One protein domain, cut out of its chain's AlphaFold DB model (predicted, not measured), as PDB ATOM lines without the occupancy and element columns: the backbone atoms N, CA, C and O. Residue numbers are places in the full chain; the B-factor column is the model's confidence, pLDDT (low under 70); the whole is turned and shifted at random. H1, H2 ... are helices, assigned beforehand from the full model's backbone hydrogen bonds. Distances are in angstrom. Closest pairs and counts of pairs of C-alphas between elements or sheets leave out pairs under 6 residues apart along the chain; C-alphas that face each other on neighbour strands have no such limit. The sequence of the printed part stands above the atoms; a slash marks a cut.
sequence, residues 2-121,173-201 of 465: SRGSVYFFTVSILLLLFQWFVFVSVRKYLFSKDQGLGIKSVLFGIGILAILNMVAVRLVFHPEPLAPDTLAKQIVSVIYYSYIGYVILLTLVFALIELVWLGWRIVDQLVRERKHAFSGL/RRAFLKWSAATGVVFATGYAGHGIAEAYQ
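Overview. This is residues 2 to 121 and 173 to 201 of the 465 residues of the protein "Putative phosphohydrolase" of Desulfomonile tiedjei (strain ATCC 49306 / DSM 6799 / DCB-1) (UniProt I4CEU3). One very long helix, H3, makes the long axis of a loose bundle of four helices: H1 crosses it on one side and H4 on the other, H2 meets it near their linked ends as a splayed hairpin on the same side as H1, and the far end of H3, residues 102 to 121, sticks out with nothing packed on it. Residues 2 to 7, mostly the first part of H1, stick out as well. The printed part has 149 residues with four named helices, in the order H1, H2, H3, H4, and no named strand; the class is all helix. The bundle is up and down, each helix running against the one before it in the chain. The whole is loose, with a radius of gyration of the C-alphas of 20.9 A, and elongated, spanning 78 by 43 by 31 A.

Arrangement. Start with H1, residues 3 to 30, and look next at H2, residues 39 to 61; these two are near each other. Go on to H3, residues 71 to 121, which H1 touches with residues 15 to 25 alone, at a steep tilt of 50 degrees, the same way; their closest C-alphas are those of Val 22 and Thr 91, 5.7 A apart. H2 and H3 form a helical hairpin, running opposite ways at a steep tilt of 43 degrees, and the closest C-alphas are those of Val 60 and Ser 77, 5.7 A apart. Beyond the cut comes H4, residues 173 to 199. It touches H3 at a shallow tilt of 34.5 degrees, only just short of steep, opposite ways, with the C-alphas of Val 93 and Gly 184 closest at 6.4 A. H4 also touches H1, where the C-alphas of Tyr 29 and Lys 178 are closest at 5.2 A, at a steep tilt of 41 degrees, opposite ways. H2 and H4 are apart. In H1, H2, H3 and H4 every O i to N i+4 pair is within hydrogen-bond range.

Along the chain. Find C-alpha 3 at (218.559, 153.689, 220.937); from there H1 runs 40.4 A to residue 30. H2, residues 39 to 61, measures 32.3 A. Find C-alpha 71 at (232.021, 176.480, 207.419); from there H3 runs 74.1 A to C-alpha 121 at (158.155, 174.850, 202.074). H4 begins at residue 173 and ends 38.0 A away, at C-alpha 199 at (218.358, 183.092, 214.360).

Size, cuts and confidence. The two C-alphas farthest apart are those of Glu 64 and Leu 121, at 78.2 A. Residues 122 to 172 are not printed, and C-alphas 121 and 173 are 31.4 A apart across this cut. The links H1 to H2 and H2 to H3 are short. The mean pLDDT of the printed part is 79.3, and it is under 70 at residues 2 to 8, 30 to 37, 63, 117 to 121 and 173 to 174.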
ATOM      1  N   SER A   2     221.066 150.305 218.376       61.47
ATOM      2  CA  SER A   2     221.209 151.261 219.487       61.47
ATOM      3  C   SER A   2     219.945 152.130 219.601       61.47
ATOM      4  O   SER A   2     219.216 152.290 218.618       61.47
ATOM      5  N   ARG A   3     219.674 152.726 220.775       55.31
ATOM      6  CA  ARG A   3     218.559 153.689 220.937       55.31
ATOM      7  C   ARG A   3     218.629 154.835 219.916       55.31
ATOM      8  O   ARG A   3     217.594 155.249 219.404       55.31
ATOM      9  N   GLY A   4     219.840 155.280 219.572       56.31
ATOM     10  CA  GLY A   4     220.069 156.287 218.532       56.31
ATOM     11  C   GLY A   4     219.649 155.811 217.140       56.31
ATOM     12  O   GLY A   4     218.996 156.553 216.416       56.31
ATOM     13  N   SER A   5     219.928 154.551 216.790       59.75
ATOM     14  CA  SER A   5     219.506 153.974 215.507       59.75
ATOM     15  C   SER A   5     217.983 153.845 215.388       59.75
ATOM     16  O   SER A   5     217.445 154.057 214.308       59.75
ATOM     17  N   VAL A   6     217.279 153.519 216.479       68.50
ATOM     18  CA  VAL A   6     215.804 153.431 216.478       68.50
ATOM     19  C   VAL A   6     215.169 154.815 216.328       68.50
ATOM     20  O   VAL A   6     214.262 154.988 215.514       68.50
ATOM     21  N   TYR A   7     215.668 155.811 217.067       65.19
ATOM     22  CA  TYR A   7     215.216 157.197 216.941       65.19
ATOM     23  C   TYR A   7     215.425 157.722 215.516       65.19
ATOM     24  O   TYR A   7     214.489 158.209 214.888       65.19
ATOM     25  N   PHE A   8     216.628 157.529 214.974       67.88
ATOM     26  CA  PHE A   8     216.975 157.937 213.618       67.88
ATOM     27  C   PHE A   8     216.062 157.303 212.559       67.88
ATOM     28  O   PHE A   8     215.553 157.995 211.675       67.88
ATOM     29  N   PHE A   9     215.817 155.996 212.671       72.69
ATOM     30  CA  PHE A   9     214.934 155.274 211.760       72.69
ATOM     31  C   PHE A   9     213.495 155.803 211.828       72.69
ATOM     32  O   PHE A   9     212.876 156.056 210.798       72.69
ATOM     33  N   THR A  10     212.995 156.056 213.040       75.75
ATOM     34  CA  THR A  10     211.647 156.597 213.263       75.75
ATOM     35  C   THR A  10     211.493 157.995 212.660       75.75
ATOM     36  O   THR A  10     210.549 158.240 211.914       75.75
ATOM     37  N   VAL A  11     212.444 158.900 212.923       74.25
ATOM     38  CA  VAL A  11     212.441 160.262 212.359       74.25
ATOM     39  C   VAL A  11     212.523 160.223 210.834       74.25
ATOM     40  O   VAL A  11     211.799 160.957 210.166       74.25
ATOM     41  N   SER A  12     213.344 159.333 210.273       75.75
ATOM     42  CA  SER A  12     213.472 159.173 208.820       75.75
ATOM     43  C   SER A  12     212.167 158.700 208.174       75.75
ATOM     44  O   SER A  12     211.774 159.233 207.139       75.75
ATOM     45  N   ILE A  13     211.457 157.750 208.795       82.44
ATOM     46  CA  ILE A  13     210.137 157.306 208.322       82.44
ATOM     47  C   ILE A  13     209.126 158.452 208.379       82.44
ATOM     48  O   ILE A  13     208.429 158.693 207.397       82.44
ATOM     49  N   LEU A  14     209.051 159.174 209.500       83.12
ATOM     50  CA  LEU A  14     208.136 160.309 209.639       83.12
ATOM     51  C   LEU A  14     208.422 161.391 208.593       83.12
ATOM     52  O   LEU A  14     207.495 161.903 207.970       83.12
ATOM     53  N   LEU A  15     209.699 161.689 208.344       83.00
ATOM     54  CA  LEU A  15     210.101 162.642 207.318       83.00
ATOM     55  C   LEU A  15     209.670 162.179 205.920       83.00
ATOM     56  O   LEU A  15     209.114 162.978 205.171       83.00
ATOM     57  N   LEU A  16     209.852 160.899 205.580       82.38
ATOM     58  CA  LEU A  16     209.375 160.334 204.313       82.38
ATOM     59  C   LEU A  16     207.846 160.421 204.183       82.38
ATOM     60  O   LEU A  16     207.343 160.744 203.108       82.38
ATOM     61  N   LEU A  17     207.101 160.185 205.268       84.94
ATOM     62  CA  LEU A  17     205.641 160.334 205.283       84.94
ATOM     63  C   LEU A  17     205.213 161.789 205.049       84.94
ATOM     64  O   LEU A  17     204.305 162.034 204.254       84.94
ATOM     65  N   PHE A  18     205.883 162.758 205.676       85.50
ATOM     66  CA  PHE A  18     205.627 164.182 205.441       85.50
ATOM     67  C   PHE A  18     205.979 164.604 204.014       85.50
ATOM     68  O   PHE A  18     205.179 165.258 203.348       85.50
ATOM     69  N   GLN A  19     207.127 164.168 203.494       83.50
ATOM     70  CA  GLN A  19     207.518 164.405 202.103       83.50
ATOM     71  C   GLN A  19     206.490 163.829 201.126       83.50
ATOM     72  O   GLN A  19     206.106 164.499 200.167       83.50
ATOM     73  N   TRP A  20     206.007 162.611 201.385       83.81
ATOM     74  CA  TRP A  20     204.966 161.978 200.585       83.81
ATOM     75  C   TRP A  20     203.660 162.773 200.618       83.81
ATOM     76  O   TRP A  20     203.077 163.044 199.567       83.81
ATOM     77  N   PHE A  21     203.221 163.203 201.802       84.94
ATOM     78  CA  PHE A  21     202.025 164.029 201.949       84.94
ATOM     79  C   PHE A  21     202.143 165.356 201.187       84.94
ATOM     80  O   PHE A  21     201.228 165.724 200.441       84.94
ATOM     81  N   VAL A  22     203.277 166.051 201.318       83.75
ATOM     82  CA  VAL A  22     203.566 167.287 200.575       83.75
ATOM     83  C   VAL A  22     203.541 167.020 199.074       83.75
ATOM     84  O   VAL A  22     202.872 167.740 198.338       83.75
ATOM     85  N   PHE A  23     204.194 165.955 198.608       82.56
ATOM     86  CA  PHE A  23     204.216 165.579 197.197       82.56
ATOM     87  C   PHE A  23     202.811 165.310 196.638       82.56
ATOM     88  O   PHE A  23     202.447 165.857 195.596       82.56
ATOM     89  N   VAL A  24     201.996 164.511 197.336       80.81
ATOM     90  CA  VAL A  24     200.608 164.222 196.938       80.81
ATOM     91  C   VAL A  24     199.773 165.501 196.904       80.81
ATOM     92  O   VAL A  24     199.011 165.703 195.956       80.81
ATOM     93  N   SER A  25     199.950 166.384 197.888       80.12
ATOM     94  CA  SER A  25     199.251 167.670 197.967       80.12
ATOM     95  C   SER A  25     199.630 168.581 196.800       80.12
ATOM     96  O   SER A  25     198.768 168.984 196.019       80.12
ATOM     97  N   VAL A  26     200.925 168.829 196.592       76.31
ATOM     98  CA  VAL A  26     201.442 169.617 195.463       76.31
ATOM     99  C   VAL A  26     200.937 169.052 194.138       76.31
ATOM    100  O   VAL A  26     200.447 169.802 193.290       76.31
ATOM    101  N   ARG A  27     200.977 167.725 193.970       75.19
ATOM    102  CA  ARG A  27     200.499 167.062 192.757       75.19
ATOM    103  C   ARG A  27     199.008 167.294 192.519       75.19
ATOM    104  O   ARG A  27     198.623 167.671 191.411       75.19
ATOM    105  N   LYS A  28     198.187 167.085 193.554       72.38
ATOM    106  CA  LYS A  28     196.729 167.296 193.543       72.38
ATOM    107  C   LYS A  28     196.366 168.715 193.105       72.38
ATOM    108  O   LYS A  28     195.334 168.899 192.459       72.38
ATOM    109  N   TYR A  29     197.190 169.700 193.455       70.69
ATOM    110  CA  TYR A  29     196.899 171.106 193.198       70.69
ATOM    111  C   TYR A  29     197.486 171.618 191.883       70.69
ATOM    112  O   TYR A  29     196.766 172.237 191.101       70.69
ATOM    113  N   LEU A  30     198.753 171.334 191.582       68.69
ATOM    114  CA  LEU A  30     199.432 171.921 190.425       68.69
ATOM    115  C   LEU A  30     199.139 171.186 189.103       68.69
ATOM    116  O   LEU A  30     198.977 171.842 188.069       68.69
ATOM    117  N   PHE A  31     198.970 169.861 189.118       68.19
ATOM    118  CA  PHE A  31     198.874 169.036 187.902       68.19
ATOM    119  C   PHE A  31     197.417 168.660 187.550       68.19
ATOM    120  O   PHE A  31     196.510 168.767 188.376       68.19
ATOM    121  N   SER A  32     197.126 168.326 186.285       61.81
ATOM    122  CA  SER A  32     195.804 167.804 185.869       61.81
ATOM    123  C   SER A  32     195.652 166.326 186.236       61.81
ATOM    124  O   SER A  32     196.644 165.612 186.375       61.81
ATOM    125  N   LYS A  33     194.399 165.855 186.358       58.06
ATOM    126  CA  LYS A  33     194.074 164.435 186.599       58.06
ATOM    127  C   LYS A  33     194.698 163.492 185.559       58.06
ATOM    128  O   LYS A  33     195.004 162.358 185.905       58.06
ATOM    129  N   ASP A  34     194.944 163.984 184.346       55.50
ATOM    130  CA  ASP A  34     195.398 163.174 183.208       55.50
ATOM    131  C   ASP A  34     196.923 162.973 183.160       55.50
ATOM    132  O   ASP A  34     197.432 162.232 182.327       55.50
ATOM    133  N   GLN A  35     197.678 163.592 184.076       62.41
ATOM    134  CA  GLN A  35     199.124 163.392 184.199       62.41
ATOM    135  C   GLN A  35     199.408 162.346 185.287       62.41
ATOM    136  O   GLN A  35     199.724 162.635 186.451       62.41
ATOM    137  N   GLY A  36     199.217 161.081 184.918       57.78
ATOM    138  CA  GLY A  36     199.557 159.926 185.739       57.78
ATOM    139  C   GLY A  36     201.072 159.709 185.808       57.78
ATOM    140  O   GLY A  36     201.642 159.140 184.889       57.78
ATOM    141  N   LEU A  37     201.746 160.096 186.899       65.69
ATOM    142  CA  LEU A  37     203.073 159.552 187.206       65.69
ATOM    143  C   LEU A  37     202.924 158.057 187.475       65.69
ATOM    144  O   LEU A  37     202.227 157.663 188.416       65.69
ATOM    145  N   GLY A  38     203.576 157.244 186.648       72.69
ATOM    146  CA  GLY A  38     203.650 155.807 186.855       72.69
ATOM    147  C   GLY A  38     204.306 155.483 188.197       72.69
ATOM    148  O   GLY A  38     205.191 156.204 188.666       72.69
ATOM    149  N   ILE A  39     203.901 154.366 188.805       73.44
ATOM    150  CA  ILE A  39     204.431 153.930 190.105       73.44
ATOM    151  C   ILE A  39     205.962 153.804 190.100       73.44
ATOM    152  O   ILE A  39     206.605 154.119 191.093       73.44
ATOM    153  N   LYS A  40     206.562 153.459 188.952       75.81
ATOM    154  CA  LYS A  40     208.021 153.417 188.767       75.81
ATOM    155  C   LYS A  40     208.684 154.783 188.976       75.81
ATOM    156  O   LYS A  40     209.681 154.857 189.680       75.81
ATOM    157  N   SER A  41     208.121 155.860 188.424       76.75
ATOM    158  CA  SER A  41     208.654 157.222 188.587       76.75
ATOM    159  C   SER A  41     208.534 157.710 190.031       76.75
ATOM    160  O   SER A  41     209.431 158.377 190.535       76.75
ATOM    161  N   VAL A  42     207.444 157.338 190.711       72.00
ATOM    162  CA  VAL A  42     207.243 157.640 192.135       72.00
ATOM    163  C   VAL A  42     208.267 156.906 193.000       72.00
ATOM    164  O   VAL A  42     208.950 157.538 193.801       72.00
ATOM    165  N   LEU A  43     208.414 155.591 192.810       75.56
ATOM    166  CA  LEU A  43     209.386 154.779 193.544       75.56
ATOM    167  C   LEU A  43     210.823 155.251 193.290       75.56
ATOM    168  O   LEU A  43     211.614 155.328 194.225       75.56
ATOM    169  N   PHE A  44     211.141 155.634 192.051       80.12
ATOM    170  CA  PHE A  44     212.433 156.212 191.696       80.12
ATOM    171  C   PHE A  44     212.699 157.537 192.429       80.12
ATOM    172  O   PHE A  44     213.761 157.704 193.024       80.12
ATOM    173  N   GLY A  45     211.721 158.450 192.462       76.56
ATOM    174  CA  GLY A  45     211.838 159.717 193.190       76.56
ATOM    175  C   GLY A  45     212.019 159.533 194.701       76.56
ATOM    176  O   GLY A  45     212.895 160.160 195.295       76.56
ATOM    177  N   ILE A  46     211.249 158.628 195.317       75.56
ATOM    178  CA  ILE A  46     211.405 158.269 196.738       75.56
ATOM    179  C   ILE A  46     212.797 157.671 196.990       75.56
ATOM    180  O   ILE A  46     213.445 158.030 197.972       75.56
ATOM    181  N   GLY A  47     213.283 156.809 196.092       78.06
ATOM    182  CA  GLY A  47     214.625 156.232 196.165       78.06
ATOM    183  C   GLY A  47     215.728 157.293 196.158       78.06
ATOM    184  O   GLY A  47     216.619 157.253 197.005       78.06
ATOM    185  N   ILE A  48     215.640 158.287 195.268       80.94
ATOM    186  CA  ILE A  48     216.588 159.414 195.229       80.94
ATOM    187  C   ILE A  48     216.550 160.210 196.538       80.94
ATOM    188  O   ILE A  48     217.604 160.477 197.115       80.94
ATOM    189  N   LEU A  49     215.361 160.563 197.036       76.38
ATOM    190  CA  LEU A  49     215.218 161.306 198.295       76.38
ATOM    191  C   LEU A  49     215.797 160.534 199.484       76.38
ATOM    192  O   LEU A  49     216.462 161.125 200.334       76.38
ATOM    193  N   ALA A  50     215.593 159.216 199.531       76.00
ATOM    194  CA  ALA A  50     216.172 158.361 200.558       76.00
ATOM    195  C   ALA A  50     217.710 158.374 200.508       76.00
ATOM    196  O   ALA A  50     218.348 158.552 201.545       76.00
ATOM    197  N   ILE A  51     218.308 158.265 199.315       81.12
ATOM    198  CA  ILE A  51     219.767 158.337 199.133       81.12
ATOM    199  C   ILE A  51     220.302 159.708 199.559       81.12
ATOM    200  O   ILE A  51     221.252 159.774 200.338       81.12
ATOM    201  N   LEU A  52     219.680 160.802 199.107       79.81
ATOM    202  CA  LEU A  52     220.082 162.163 199.479       79.81
ATOM    203  C   LEU A  52     220.005 162.382 200.994       79.81
ATOM    204  O   LEU A  52     220.942 162.921 201.579       79.81
ATOM    205  N   ASN A  53     218.938 161.904 201.641       79.12
ATOM    206  CA  ASN A  53     218.807 161.937 203.095       79.12
ATOM    207  C   ASN A  53     219.923 161.137 203.781       79.12
ATOM    208  O   ASN A  53     220.524 161.635 204.729       79.12
ATOM    209  N   MET A  54     220.245 159.929 203.307       80.00
ATOM    210  CA  MET A  54     221.336 159.124 203.872       80.00
ATOM    211  C   MET A  54     222.699 159.814 203.734       80.00
ATOM    212  O   MET A  54     223.484 159.815 204.684       80.00
ATOM    213  N   VAL A  55     222.977 160.427 202.578       83.44
ATOM    214  CA  VAL A  55     224.207 161.199 202.350       83.44
ATOM    215  C   VAL A  55     224.255 162.412 203.275       83.44
ATOM    216  O   VAL A  55     225.251 162.599 203.970       83.44
ATOM    217  N   ALA A  56     223.179 163.199 203.353       80.31
ATOM    218  CA  ALA A  56     223.113 164.376 204.213       80.31
ATOM    219  C   ALA A  56     223.303 164.014 205.691       80.31
ATOM    220  O   ALA A  56     224.113 164.625 206.381       80.31
ATOM    221  N   VAL A  57     222.648 162.953 206.166       79.56
ATOM    222  CA  VAL A  57     222.834 162.430 207.525       79.56
ATOM    223  C   VAL A  57     224.283 162.034 207.760       79.56
ATOM    224  O   VAL A  57     224.850 162.376 208.797       79.56
ATOM    225  N   ARG A  58     224.912 161.345 206.803       81.25
ATOM    226  CA  ARG A  58     226.325 160.989 206.922       81.25
ATOM    227  C   ARG A  58     227.195 162.239 207.050       81.25
ATOM    228  O   ARG A  58     228.044 162.285 207.933       81.25
ATOM    229  N   LEU A  59     226.949 163.259 206.232       82.44
ATOM    230  CA  LEU A  59     227.686 164.522 206.278       82.44
ATOM    231  C   LEU A  59     227.441 165.317 207.568       82.44
ATOM    232  O   LEU A  59     228.365 165.965 208.046       82.44
ATOM    233  N   VAL A  60     226.241 165.265 208.153       79.44
ATOM    234  CA  VAL A  60     225.866 166.020 209.364       79.44
ATOM    235  C   VAL A  60     226.303 165.306 210.644       79.44
ATOM    236  O   VAL A  60     226.892 165.929 211.524       79.44
ATOM    237  N   PHE A  61     226.091 163.997 210.755       75.50
ATOM    238  CA  PHE A  61     226.276 163.271 212.016       75.50
ATOM    239  C   PHE A  61     227.596 162.502 212.120       75.50
ATOM    240  O   PHE A  61     227.998 162.169 213.234       75.50
ATOM    241  N   HIS A  62     228.304 162.246 211.011       74.25
ATOM    242  CA  HIS A  62     229.642 161.652 211.076       74.25
ATOM    243  C   HIS A  62     230.737 162.730 211.008       74.25
ATOM    244  O   HIS A  62     230.609 163.687 210.238       74.25
ATOM    245  N   PRO A  63     231.810 162.599 211.808       65.81
ATOM    246  CA  PRO A  63     232.924 163.549 211.813       65.81
ATOM    247  C   PRO A  63     233.912 163.331 210.654       65.81
ATOM    248  O   PRO A  63     234.589 164.267 210.257       65.81
ATOM    249  N   GLU A  64     233.975 162.115 210.104       72.88
ATOM    250  CA  GLU A  64     234.903 161.716 209.030       72.88
ATOM    251  C   GLU A  64     234.790 162.556 207.740       72.88
ATOM    252  O   GLU A  64     235.826 162.938 207.203       72.88
ATOM    253  N   PRO A  65     233.589 162.880 207.206       76.00
ATOM    254  CA  PRO A  65     233.492 163.547 205.905       76.00
ATOM    255  C   PRO A  65     233.776 165.051 205.964       76.00
ATOM    256  O   PRO A  65     234.201 165.636 204.974       76.00
ATOM    257  N   LEU A  66     233.471 165.684 207.098       80.50
ATOM    258  CA  LEU A  66     233.613 167.117 207.332       80.50
ATOM    259  C   LEU A  66     233.954 167.326 208.805       80.50
ATOM    260  O   LEU A  66     233.169 166.948 209.685       80.50
ATOM    261  N   ALA A  67     235.098 167.963 209.063       81.25
ATOM    262  CA  ALA A  67     235.496 168.314 210.417       81.25
ATOM    263  C   ALA A  67     234.408 169.193 211.073       81.25
ATOM    264  O   ALA A  67     233.853 170.059 210.389       81.25
ATOM    265  N   PRO A  68     234.092 168.989 212.370       73.44
ATOM    266  CA  PRO A  68     232.942 169.623 213.012       73.44
ATOM    267  C   PRO A  68     232.915 171.144 212.838       73.44
ATOM    268  O   PRO A  68     231.957 171.682 212.319       73.44
ATOM    269  N   ASP A  69     233.997 171.831 213.172       77.44
ATOM    270  CA  ASP A  69     234.045 173.295 213.212       77.44
ATOM    271  C   ASP A  69     234.588 173.868 211.895       77.44
ATOM    272  O   ASP A  69     235.632 174.512 211.843       77.44
ATOM    273  N   THR A  70     233.907 173.525 210.798       84.88
ATOM    274  CA  THR A  70     234.173 174.058 209.455       84.88
ATOM    275  C   THR A  70     232.928 174.729 208.894       84.88
ATOM    276  O   THR A  70     231.813 174.238 209.080       84.88
ATOM    277  N   LEU A  71     233.117 175.797 208.114       85.75
ATOM    278  CA  LEU A  71     232.021 176.480 207.419       85.75
ATOM    279  C   LEU A  71     231.195 175.507 206.557       85.75
ATOM    280  O   LEU A  71     229.971 175.581 206.517       85.75
ATOM    281  N   ALA A  72     231.851 174.533 205.918       87.38
ATOM    282  CA  ALA A  72     231.173 173.490 205.154       87.38
ATOM    283  C   ALA A  72     230.218 172.655 206.027       87.38
ATOM    284  O   ALA A  72     229.076 172.414 205.631       87.38
ATOM    285  N   LYS A  73     230.646 172.245 207.229       85.06
ATOM    286  CA  LYS A  73     229.796 171.508 208.174       85.06
ATOM    287  C   LYS A  73     228.606 172.345 208.636       85.06
ATOM    288  O   LYS A  73     227.492 171.819 208.701       85.06
ATOM    289  N   GLN A  74     228.829 173.626 208.921       85.44
ATOM    290  CA  GLN A  74     227.777 174.566 209.308       85.44
ATOM    291  C   GLN A  74     226.731 174.705 208.202       85.44
ATOM    292  O   GLN A  74     225.550 174.468 208.449       85.44
ATOM    293  N   ILE A  75     227.163 174.993 206.971       87.88
ATOM    294  CA  ILE A  75     226.280 175.141 205.807       87.88
ATOM    295  C   ILE A  75     225.463 173.866 205.587       87.88
ATOM    296  O   ILE A  75     224.239 173.930 205.481       87.88
ATOM    297  N   VAL A  76     226.110 172.696 205.574       88.88
ATOM    298  CA  VAL A  76     225.412 171.418 205.368       88.88
ATOM    299  C   VAL A  76     224.395 171.150 206.481       88.88
ATOM    300  O   VAL A  76     223.282 170.707 206.193       88.88
ATOM    301  N   SER A  77     224.733 171.458 207.735       88.06
ATOM    302  CA  SER A  77     223.823 171.285 208.875       88.06
ATOM    303  C   SER A  77     222.624 172.230 208.779       88.06
ATOM    304  O   SER A  77     221.482 171.780 208.870       88.06
ATOM    305  N   VAL A  78     222.847 173.519 208.509       89.25
ATOM    306  CA  VAL A  78     221.764 174.500 208.342       89.25
ATOM    307  C   VAL A  78     220.859 174.122 207.173       89.25
ATOM    308  O   VAL A  78     219.641 174.139 207.336       89.25
ATOM    309  N   ILE A  79     221.413 173.718 206.025       88.62
ATOM    310  CA  ILE A  79     220.628 173.286 204.858       88.62
ATOM    311  C   ILE A  79     219.779 172.063 205.203       88.62
ATOM    312  O   ILE A  79     218.573 172.064 204.953       88.62
ATOM    313  N   TYR A  80     220.379 171.028 205.794       88.12
ATOM    314  CA  TYR A  80     219.677 169.781 206.086       88.12
ATOM    315  C   TYR A  80     218.542 169.973 207.099       88.12
ATOM    316  O   TYR A  80     217.420 169.518 206.873       88.12
ATOM    317  N   TYR A  81     218.790 170.693 208.193       89.12
ATOM    318  CA  TYR A  81     217.746 170.938 209.187       89.12
ATOM    319  C   TYR A  81     216.715 171.972 208.719       89.12
ATOM    320  O   TYR A  81     215.537 171.833 209.046       89.12
ATOM    321  N   SER A  82     217.102 172.954 207.897       89.44
ATOM    322  CA  SER A  82     216.135 173.849 207.242       89.44
ATOM    323  C   SER A  82     215.242 173.085 206.276       89.44
ATOM    324  O   SER A  82     214.046 173.343 206.224       89.44
ATOM    325  N   TYR A  83     215.782 172.105 205.552       87.44
ATOM    326  CA  TYR A  83     214.990 171.220 204.705       87.44
ATOM    327  C   TYR A  83     213.944 170.443 205.513       87.44
ATOM    328  O   TYR A  83     212.772 170.421 205.133       87.44
ATOM    329  N   ILE A  84     214.333 169.865 206.654       86.31
ATOM    330  CA  ILE A  84     213.393 169.192 207.564       86.31
ATOM    331  C   ILE A  84     212.308 170.169 208.034       86.31
ATOM    332  O   ILE A  84     211.119 169.869 207.908       86.31
ATOM    333  N   GLY A  85     212.704 171.347 208.528       86.25
ATOM    334  CA  GLY A  85     211.772 172.389 208.963       86.25
ATOM    335  C   GLY A  85     210.807 172.807 207.854       86.25
ATOM    336  O   GLY A  85     209.608 172.937 208.089       86.25
ATOM    337  N   TYR A  86     211.302 172.928 206.624       87.25
ATOM    338  CA  TYR A  86     210.523 173.321 205.454       87.25
ATOM    339  C   TYR A  86     209.497 172.261 205.051       87.25
ATOM    340  O   TYR A  86     208.344 172.593 204.778       87.25
ATOM    341  N   VAL A  87     209.867 170.979 205.086       86.44
ATOM    342  CA  VAL A  87     208.931 169.868 204.853       86.44
ATOM    343  C   VAL A  87     207.821 169.855 205.908       86.44
ATOM    344  O   VAL A  87     206.648 169.692 205.560       86.44
ATOM    345  N   ILE A  88     208.164 170.057 207.183       85.50
ATOM    346  CA  ILE A  88     207.182 170.132 208.275       85.50
ATOM    347  C   ILE A  88     206.256 171.337 208.069       85.50
ATOM    348  O   ILE A  88     205.036 171.185 208.114       85.50
ATOM    349  N   LEU A  89     206.810 172.514 207.773       85.62
ATOM    350  CA  LEU A  89     206.035 173.733 207.542       85.62
ATOM    351  C   LEU A  89     205.066 173.577 206.364       85.62
ATOM    352  O   LEU A  89     203.883 173.873 206.505       85.62
ATOM    353  N   LEU A  90     205.529 173.045 205.229       86.12
ATOM    354  CA  LEU A  90     204.662 172.761 204.082       86.12
ATOM    355  C   LEU A  90     203.567 171.749 204.423       86.12
ATOM    356  O   LEU A  90     202.427 171.917 203.994       86.12
ATOM    357  N   THR A  91     203.887 170.720 205.210       86.62
ATOM    358  CA  THR A  91     202.895 169.743 205.684       86.62
ATOM    359  C   THR A  91     201.787 170.439 206.471       86.62
ATOM    360  O   THR A  91     200.610 170.219 206.190       86.62
ATOM    361  N   LEU A  92     202.147 171.329 207.401       85.88
ATOM    362  CA  LEU A  92     201.186 172.098 208.195       85.88
ATOM    363  C   LEU A  92     200.350 173.048 207.326       85.88
ATOM    364  O   LEU A  92     199.132 173.103 207.483       85.88
ATOM    365  N   VAL A  93     200.972 173.745 206.368       85.94
ATOM    366  CA  VAL A  93     200.274 174.635 205.422       85.94
ATOM    367  C   VAL A  93     199.256 173.857 204.587       85.94
ATOM    368  O   VAL A  93     198.097 174.262 204.496       85.94
ATOM    369  N   PHE A  94     199.645 172.721 204.006       85.19
ATOM    370  CA  PHE A  94     198.724 171.910 203.207       85.19
ATOM    371  C   PHE A  94     197.615 171.280 204.052       85.19
ATOM    372  O   PHE A  94     196.465 171.263 203.611       85.19
ATOM    373  N   ALA A  95     197.916 170.827 205.271       85.50
ATOM    374  CA  ALA A  95     196.901 170.339 206.200       85.50
ATOM    375  C   ALA A  95     195.878 171.434 206.554       85.50
ATOM    376  O   ALA A  95     194.675 171.172 206.559       85.50
ATOM    377  N   LEU A  96     196.332 172.674 206.773       85.81
ATOM    378  CA  LEU A  96     195.453 173.817 207.028       85.81
ATOM    379  C   LEU A  96     194.565 174.142 205.819       85.81
ATOM    380  O   LEU A  96     193.368 174.369 205.990       85.81
ATOM    381  N   ILE A  97     195.116 174.123 204.600       83.69
ATOM    382  CA  ILE A  97     194.343 174.332 203.362       83.69
ATOM    383  C   ILE A  97     193.218 173.291 203.245       83.69
ATOM    384  O   ILE A  97     192.078 173.648 202.940       83.69
ATOM    385  N   GLU A  98     193.508 172.014 203.515       82.75
ATOM    386  CA  GLU A  98     192.498 170.945 203.488       82.75
ATOM    387  C   GLU A  98     191.434 171.133 204.577       82.75
ATOM    388  O   GLU A  98     190.250 170.937 204.307       82.75
ATOM    389  N   LEU A  99     191.830 171.556 205.783       86.69
ATOM    390  CA  LEU A  99     190.908 171.806 206.891       86.69
ATOM    391  C   LEU A  99     189.954 172.970 206.590       86.69
ATOM    392  O   LEU A  99     188.742 172.833 206.758       86.69
ATOM    393  N   VAL A 100     190.480 174.098 206.099       84.44
ATOM    394  CA  VAL A 100     189.675 175.262 205.688       84.44
ATOM    395  C   VAL A 100     188.693 174.864 204.592       84.44
ATOM    396  O   VAL A 100     187.519 175.232 204.626       84.44
ATOM    397  N   TRP A 101     189.151 174.062 203.633       80.62
ATOM    398  CA  TRP A 101     188.300 173.588 202.555       80.62
ATOM    399  C   TRP A 101     187.223 172.598 203.024       80.62
ATOM    400  O   TRP A 101     186.089 172.656 202.542       80.62
ATOM    401  N   LEU A 102     187.536 171.716 203.976       84.50
ATOM    402  CA  LEU A 102     186.550 170.849 204.620       84.50
ATOM    403  C   LEU A 102     185.482 171.680 205.342       84.50
ATOM    404  O   LEU A 102     184.292 171.429 205.158       84.50
ATOM    405  N   GLY A 103     185.892 172.708 206.090       85.56
ATOM    406  CA  GLY A 103     184.975 173.647 206.736       85.56
ATOM    407  C   GLY A 103     184.065 174.355 205.729       85.56
ATOM    408  O   GLY A 103     182.847 174.355 205.894       85.56
ATOM    409  N   TRP A 104     184.633 174.870 204.632       84.19
ATOM    410  CA  TRP A 104     183.858 175.482 203.547       84.19
ATOM    411  C   TRP A 104     182.818 174.519 202.966       84.19
ATOM    412  O   TRP A 104     181.679 174.912 202.734       84.19
ATOM    413  N   ARG A 105     183.183 173.249 202.752       81.88
ATOM    414  CA  ARG A 105     182.254 172.223 202.253       81.88
ATOM    415  C   ARG A 105     181.091 171.967 203.194       81.88
ATOM    416  O   ARG A 105     179.967 171.855 202.721       81.88
ATOM    417  N   ILE A 106     181.363 171.868 204.492       85.50
ATOM    418  CA  ILE A 106     180.319 171.668 205.500       85.50
ATOM    419  C   ILE A 106     179.355 172.859 205.475       85.50
ATOM    420  O   ILE A 106     178.146 172.666 205.404       85.50
ATOM    421  N   VAL A 107     179.877 174.090 205.442       85.06
ATOM    422  CA  VAL A 107     179.051 175.305 205.359       85.06
ATOM    423  C   VAL A 107     178.227 175.340 204.071       85.06
ATOM    424  O   VAL A 107     177.024 175.576 204.120       85.06
ATOM    425  N   ASP A 108     178.845 175.076 202.921       81.38
ATOM    426  CA  ASP A 108     178.164 175.053 201.625       81.38
ATOM    427  C   ASP A 108     177.061 173.983 201.580       81.38
ATOM    428  O   ASP A 108     175.954 174.257 201.113       81.38
ATOM    429  N   GLN A 109     177.311 172.796 202.138       83.38
ATOM    430  CA  GLN A 109     176.300 171.748 202.267       83.38
ATOM    431  C   GLN A 109     175.130 172.200 203.152       83.38
ATOM    432  O   GLN A 109     173.984 172.114 202.718       83.38
ATOM    433  N   LEU A 110     175.403 172.764 204.333       82.75
ATOM    434  CA  LEU A 110     174.365 173.275 205.237       82.75
ATOM    435  C   LEU A 110     173.529 174.393 204.591       82.75
ATOM    436  O   LEU A 110     172.311 174.458 204.771       82.75
ATOM    437  N   VAL A 111     174.163 175.269 203.806       85.25
ATOM    438  CA  VAL A 111     173.472 176.331 203.059       85.25
ATOM    439  C   VAL A 111     172.589 175.745 201.956       85.25
ATOM    440  O   VAL A 111     171.460 176.210 201.778       85.25
ATOM    441  N   ARG A 112     173.060 174.731 201.220       80.94
ATOM    442  CA  ARG A 112     172.261 174.043 200.191       80.94
ATOM    443  C   ARG A 112     171.080 173.301 200.806       80.94
ATOM    444  O   ARG A 112     169.968 173.466 200.316       80.94
ATOM    445  N   GLU A 113     171.288 172.561 201.891       81.50
ATOM    446  CA  GLU A 113     170.222 171.856 202.614       81.50
ATOM    447  C   GLU A 113     169.150 172.832 203.119       81.50
ATOM    448  O   GLU A 113     167.962 172.609 202.882       81.50
ATOM    449  N   ARG A 114     169.542 173.981 203.693       75.31
ATOM    450  CA  ARG A 114     168.587 175.047 204.042       75.31
ATOM    451  C   ARG A 114     167.839 175.580 202.825       75.31
ATOM    452  O   ARG A 114     166.624 175.735 202.891       75.31
ATOM    453  N   LYS A 115     168.528 175.869 201.716       75.31
ATOM    454  CA  LYS A 115     167.871 176.347 200.486       75.31
ATOM    455  C   LYS A 115     166.853 175.334 199.959       75.31
ATOM    456  O   LYS A 115     165.758 175.746 199.590       75.31
ATOM    457  N   HIS A 116     167.178 174.040 199.987       71.19
ATOM    458  CA  HIS A 116     166.263 172.968 199.593       71.19
ATOM    459  C   HIS A 116     165.050 172.858 200.531       71.19
ATOM    460  O   HIS A 116     163.919 172.765 200.050       71.19
ATOM    461  N   ALA A 117     165.254 172.963 201.848       65.69
ATOM    462  CA  ALA A 117     164.166 172.989 202.827       65.69
ATOM    463  C   ALA A 117     163.226 174.193 202.616       65.69
ATOM    464  O   ALA A 117     162.006 174.036 202.584       65.69
ATOM    465  N   PHE A 118     163.780 175.386 202.376       59.03
ATOM    466  CA  PHE A 118     162.993 176.587 202.074       59.03
ATOM    467  C   PHE A 118     162.264 176.507 200.723       59.03
ATOM    468  O   PHE A 118     161.134 176.985 200.616       59.03
ATOM    469  N   SER A 119     162.858 175.890 199.693       65.19
ATOM    470  CA  SER A 119     162.162 175.667 198.419       65.19
ATOM    471  C   SER A 119     161.019 174.656 198.539       65.19
ATOM    472  O   SER A 119     159.971 174.868 197.933       65.19
ATOM    473  N   GLY A 120     161.186 173.612 199.359       60.31
ATOM    474  CA  GLY A 120     160.135 172.626 199.631       60.31
ATOM    475  C   GLY A 120     158.948 173.226 200.389       60.31
ATOM    476  O   GLY A 120     157.801 172.962 200.041       60.31
ATOM    477  N   LEU A 121     159.207 174.112 201.359       59.12
ATOM    478  CA  LEU A 121     158.155 174.850 202.074       59.12
ATOM    479  C   LEU A 121     157.355 175.772 201.139       59.12
ATOM    480  O   LEU A 121     156.128 175.771 201.191       59.12
ATOM    481  N   ARG A 173     187.509 175.660 191.692       67.75
ATOM    482  CA  ARG A 173     188.171 174.945 192.809       67.75
ATOM    483  C   ARG A 173     189.671 174.727 192.565       67.75
ATOM    484  O   ARG A 173     190.487 174.856 193.469       67.75
ATOM    485  N   ARG A 174     190.024 174.397 191.321       69.69
ATOM    486  CA  ARG A 174     191.399 174.204 190.867       69.69
ATOM    487  C   ARG A 174     192.230 175.489 190.909       69.69
ATOM    488  O   ARG A 174     193.365 175.424 191.354       69.69
ATOM    489  N   ALA A 175     191.696 176.621 190.460       74.75
ATOM    490  CA  ALA A 175     192.364 177.915 190.535       74.75
ATOM    491  C   ALA A 175     192.608 178.339 191.991       74.75
ATOM    492  O   ALA A 175     193.747 178.640 192.327       74.75
ATOM    493  N   PHE A 176     191.590 178.276 192.861       72.88
ATOM    494  CA  PHE A 176     191.752 178.602 194.286       72.88
ATOM    495  C   PHE A 176     192.865 177.765 194.925       72.88
ATOM    496  O   PHE A 176     193.828 178.310 195.449       72.88
ATOM    497  N   LEU A 177     192.794 176.439 194.789       73.31
ATOM    498  CA  LEU A 177     193.780 175.540 195.389       73.31
ATOM    499  C   LEU A 177     195.192 175.714 194.807       73.31
ATOM    500  O   LEU A 177     196.166 175.621 195.549       73.31
ATOM    501  N   LYS A 178     195.320 175.985 193.500       78.00
ATOM    502  CA  LYS A 178     196.611 176.288 192.860       78.00
ATOM    503  C   LYS A 178     197.245 177.543 193.438       78.00
ATOM    504  O   LYS A 178     198.418 177.508 193.800       78.00
ATOM    505  N   TRP A 179     196.477 178.625 193.527       79.62
ATOM    506  CA  TRP A 179     196.969 179.888 194.062       79.62
ATOM    507  C   TRP A 179     197.268 179.775 195.555       79.62
ATOM    508  O   TRP A 179     198.359 180.151 195.959       79.62
ATOM    509  N   SER A 180     196.404 179.143 196.356       76.94
ATOM    510  CA  SER A 180     196.685 178.881 197.775       76.94
ATOM    511  C   SER A 180     197.952 178.046 197.980       76.94
ATOM    512  O   SER A 180     198.740 178.354 198.867       76.94
ATOM    513  N   ALA A 181     198.183 177.021 197.152       76.44
ATOM    514  CA  ALA A 181     199.401 176.217 197.210       76.44
ATOM    515  C   ALA A 181     200.652 177.034 196.842       76.44
ATOM    516  O   ALA A 181     201.638 176.998 197.574       76.44
ATOM    517  N   ALA A 182     200.611 177.788 195.738       80.25
ATOM    518  CA  ALA A 182     201.724 178.636 195.306       80.25
ATOM    519  C   ALA A 182     202.051 179.713 196.352       80.25
ATOM    520  O   ALA A 182     203.201 179.865 196.755       80.25
ATOM    521  N   THR A 183     201.026 180.400 196.856       81.06
ATOM    522  CA  THR A 183     201.140 181.375 197.941       81.06
ATOM    523  C   THR A 183     201.701 180.728 199.208       81.06
ATOM    524  O   THR A 183     202.622 181.276 199.804       81.06
ATOM    525  N   GLY A 184     201.225 179.539 199.586       79.88
ATOM    526  CA  GLY A 184     201.732 178.789 200.736       79.88
ATOM    527  C   GLY A 184     203.222 178.450 200.632       79.88
ATOM    528  O   GLY A 184     203.947 178.601 201.611       79.88
ATOM    529  N   VAL A 185     203.698 178.064 199.445       81.31
ATOM    530  CA  VAL A 185     205.126 177.807 199.178       81.31
ATOM    531  C   VAL A 185     205.961 179.084 199.303       81.31
ATOM    532  O   VAL A 185     207.003 179.074 199.962       81.31
ATOM    533  N   VAL A 186     205.501 180.193 198.713       85.00
ATOM    534  CA  VAL A 186     206.179 181.497 198.816       85.00
ATOM    535  C   VAL A 186     206.268 181.950 200.274       85.00
ATOM    536  O   VAL A 186     207.354 182.303 200.734       85.00
ATOM    537  N   PHE A 187     205.168 181.871 201.029       84.62
ATOM    538  CA  PHE A 187     205.162 182.189 202.457       84.62
ATOM    539  C   PHE A 187     206.098 181.282 203.248       84.62
ATOM    540  O   PHE A 187     206.907 181.791 204.016       84.62
ATOM    541  N   ALA A 188     206.044 179.964 203.043       84.75
ATOM    542  CA  ALA A 188     206.923 179.030 203.741       84.75
ATOM    543  C   ALA A 188     208.405 179.349 203.493       84.75
ATOM    544  O   ALA A 188     209.217 179.277 204.413       84.75
ATOM    545  N   THR A 189     208.750 179.741 202.263       85.81
ATOM    546  CA  THR A 189     210.125 180.091 201.878       85.81
ATOM    547  C   THR A 189     210.552 181.404 202.533       85.81
ATOM    548  O   THR A 189     211.621 181.466 203.137       85.81
ATOM    549  N   GLY A 190     209.699 182.434 202.476       88.19
ATOM    550  CA  GLY A 190     209.947 183.719 203.134       88.19
ATOM    551  C   GLY A 190     210.101 183.580 204.649       88.19
ATOM    552  O   GLY A 190     211.052 184.111 205.216       88.19
ATOM    553  N   TYR A 191     209.226 182.806 205.299       87.31
ATOM    554  CA  TYR A 191     209.294 182.540 206.739       87.31
ATOM    555  C   TYR A 191     210.531 181.735 207.136       87.31
ATOM    556  O   TYR A 191     211.141 182.046 208.153       87.31
ATOM    557  N   ALA A 192     210.934 180.737 206.345       88.44
ATOM    558  CA  ALA A 192     212.167 179.996 206.597       88.44
ATOM    559  C   ALA A 192     213.399 180.910 206.496       88.44
ATOM    560  O   ALA A 192     214.246 180.900 207.386       88.44
ATOM    561  N   GLY A 193     213.479 181.739 205.448       90.94
ATOM    562  CA  GLY A 193     214.577 182.692 205.261       90.94
ATOM    563  C   GLY A 193     214.642 183.741 206.372       90.94
ATOM    564  O   GLY A 193     215.706 183.956 206.951       90.94
ATOM    565  N   HIS A 194     213.498 184.333 206.724       92.81
ATOM    566  CA  HIS A 194     213.386 185.232 207.873       92.81
ATOM    567  C   HIS A 194     213.802 184.531 209.168       92.81
ATOM    568  O   HIS A 194     214.575 185.088 209.939       92.81
ATOM    569  N   GLY A 195     213.358 183.287 209.363       93.75
ATOM    570  CA  GLY A 195     213.662 182.511 210.552       93.75
ATOM    571  C   GLY A 195     215.153 182.232 210.734       93.75
ATOM    572  O   GLY A 195     215.658 182.285 211.851       93.75
ATOM    573  N   ILE A 196     215.875 181.957 209.643       93.44
ATOM    574  CA  ILE A 196     217.338 181.816 209.662       93.44
ATOM    575  C   ILE A 196     217.993 183.165 209.975       93.44
ATOM    576  O   ILE A 196     218.870 183.234 210.831       93.44
ATOM    577  N   ALA A 197     217.562 184.245 209.316       94.12
ATOM    578  CA  ALA A 197     218.130 185.572 209.537       94.12
ATOM    579  C   ALA A 197     217.960 186.037 210.994       94.12
ATOM    580  O   ALA A 197     218.919 186.493 211.613       94.12
ATOM    581  N   GLU A 198     216.768 185.856 211.569       94.88
ATOM    582  CA  GLU A 198     216.487 186.172 212.972       94.88
ATOM    583  C   GLU A 198     217.254 185.244 213.934       94.88
ATOM    584  O   GLU A 198     217.603 185.655 215.040       94.88
ATOM    585  N   ALA A 199     217.571 184.007 213.535       93.88
ATOM    586  CA  ALA A 199     218.358 183.092 214.360       93.88
ATOM    587  C   ALA A 199     219.837 183.494 214.490       93.88
ATOM    588  O   ALA A 199     220.427 183.279 215.545       93.88
ATOM    589  N   TYR A 200     220.413 184.085 213.439       93.00
ATOM    590  CA  TYR A 200     221.822 184.502 213.385       93.00
ATOM    591  C   TYR A 200     222.044 185.997 213.654       93.00
ATOM    592  O   TYR A 200     223.174 186.482 213.564       93.00
ATOM    593  N   GLN A 201     220.989 186.744 213.978       92.94
ATOM    594  CA  GLN A 201     221.138 188.138 214.376       92.94
ATOM    595  C   GLN A 201     221.894 188.258 215.708       92.94
ATOM    596  O   GLN A 201     221.931 187.332 216.523       92.94
TER     597      GLN A 201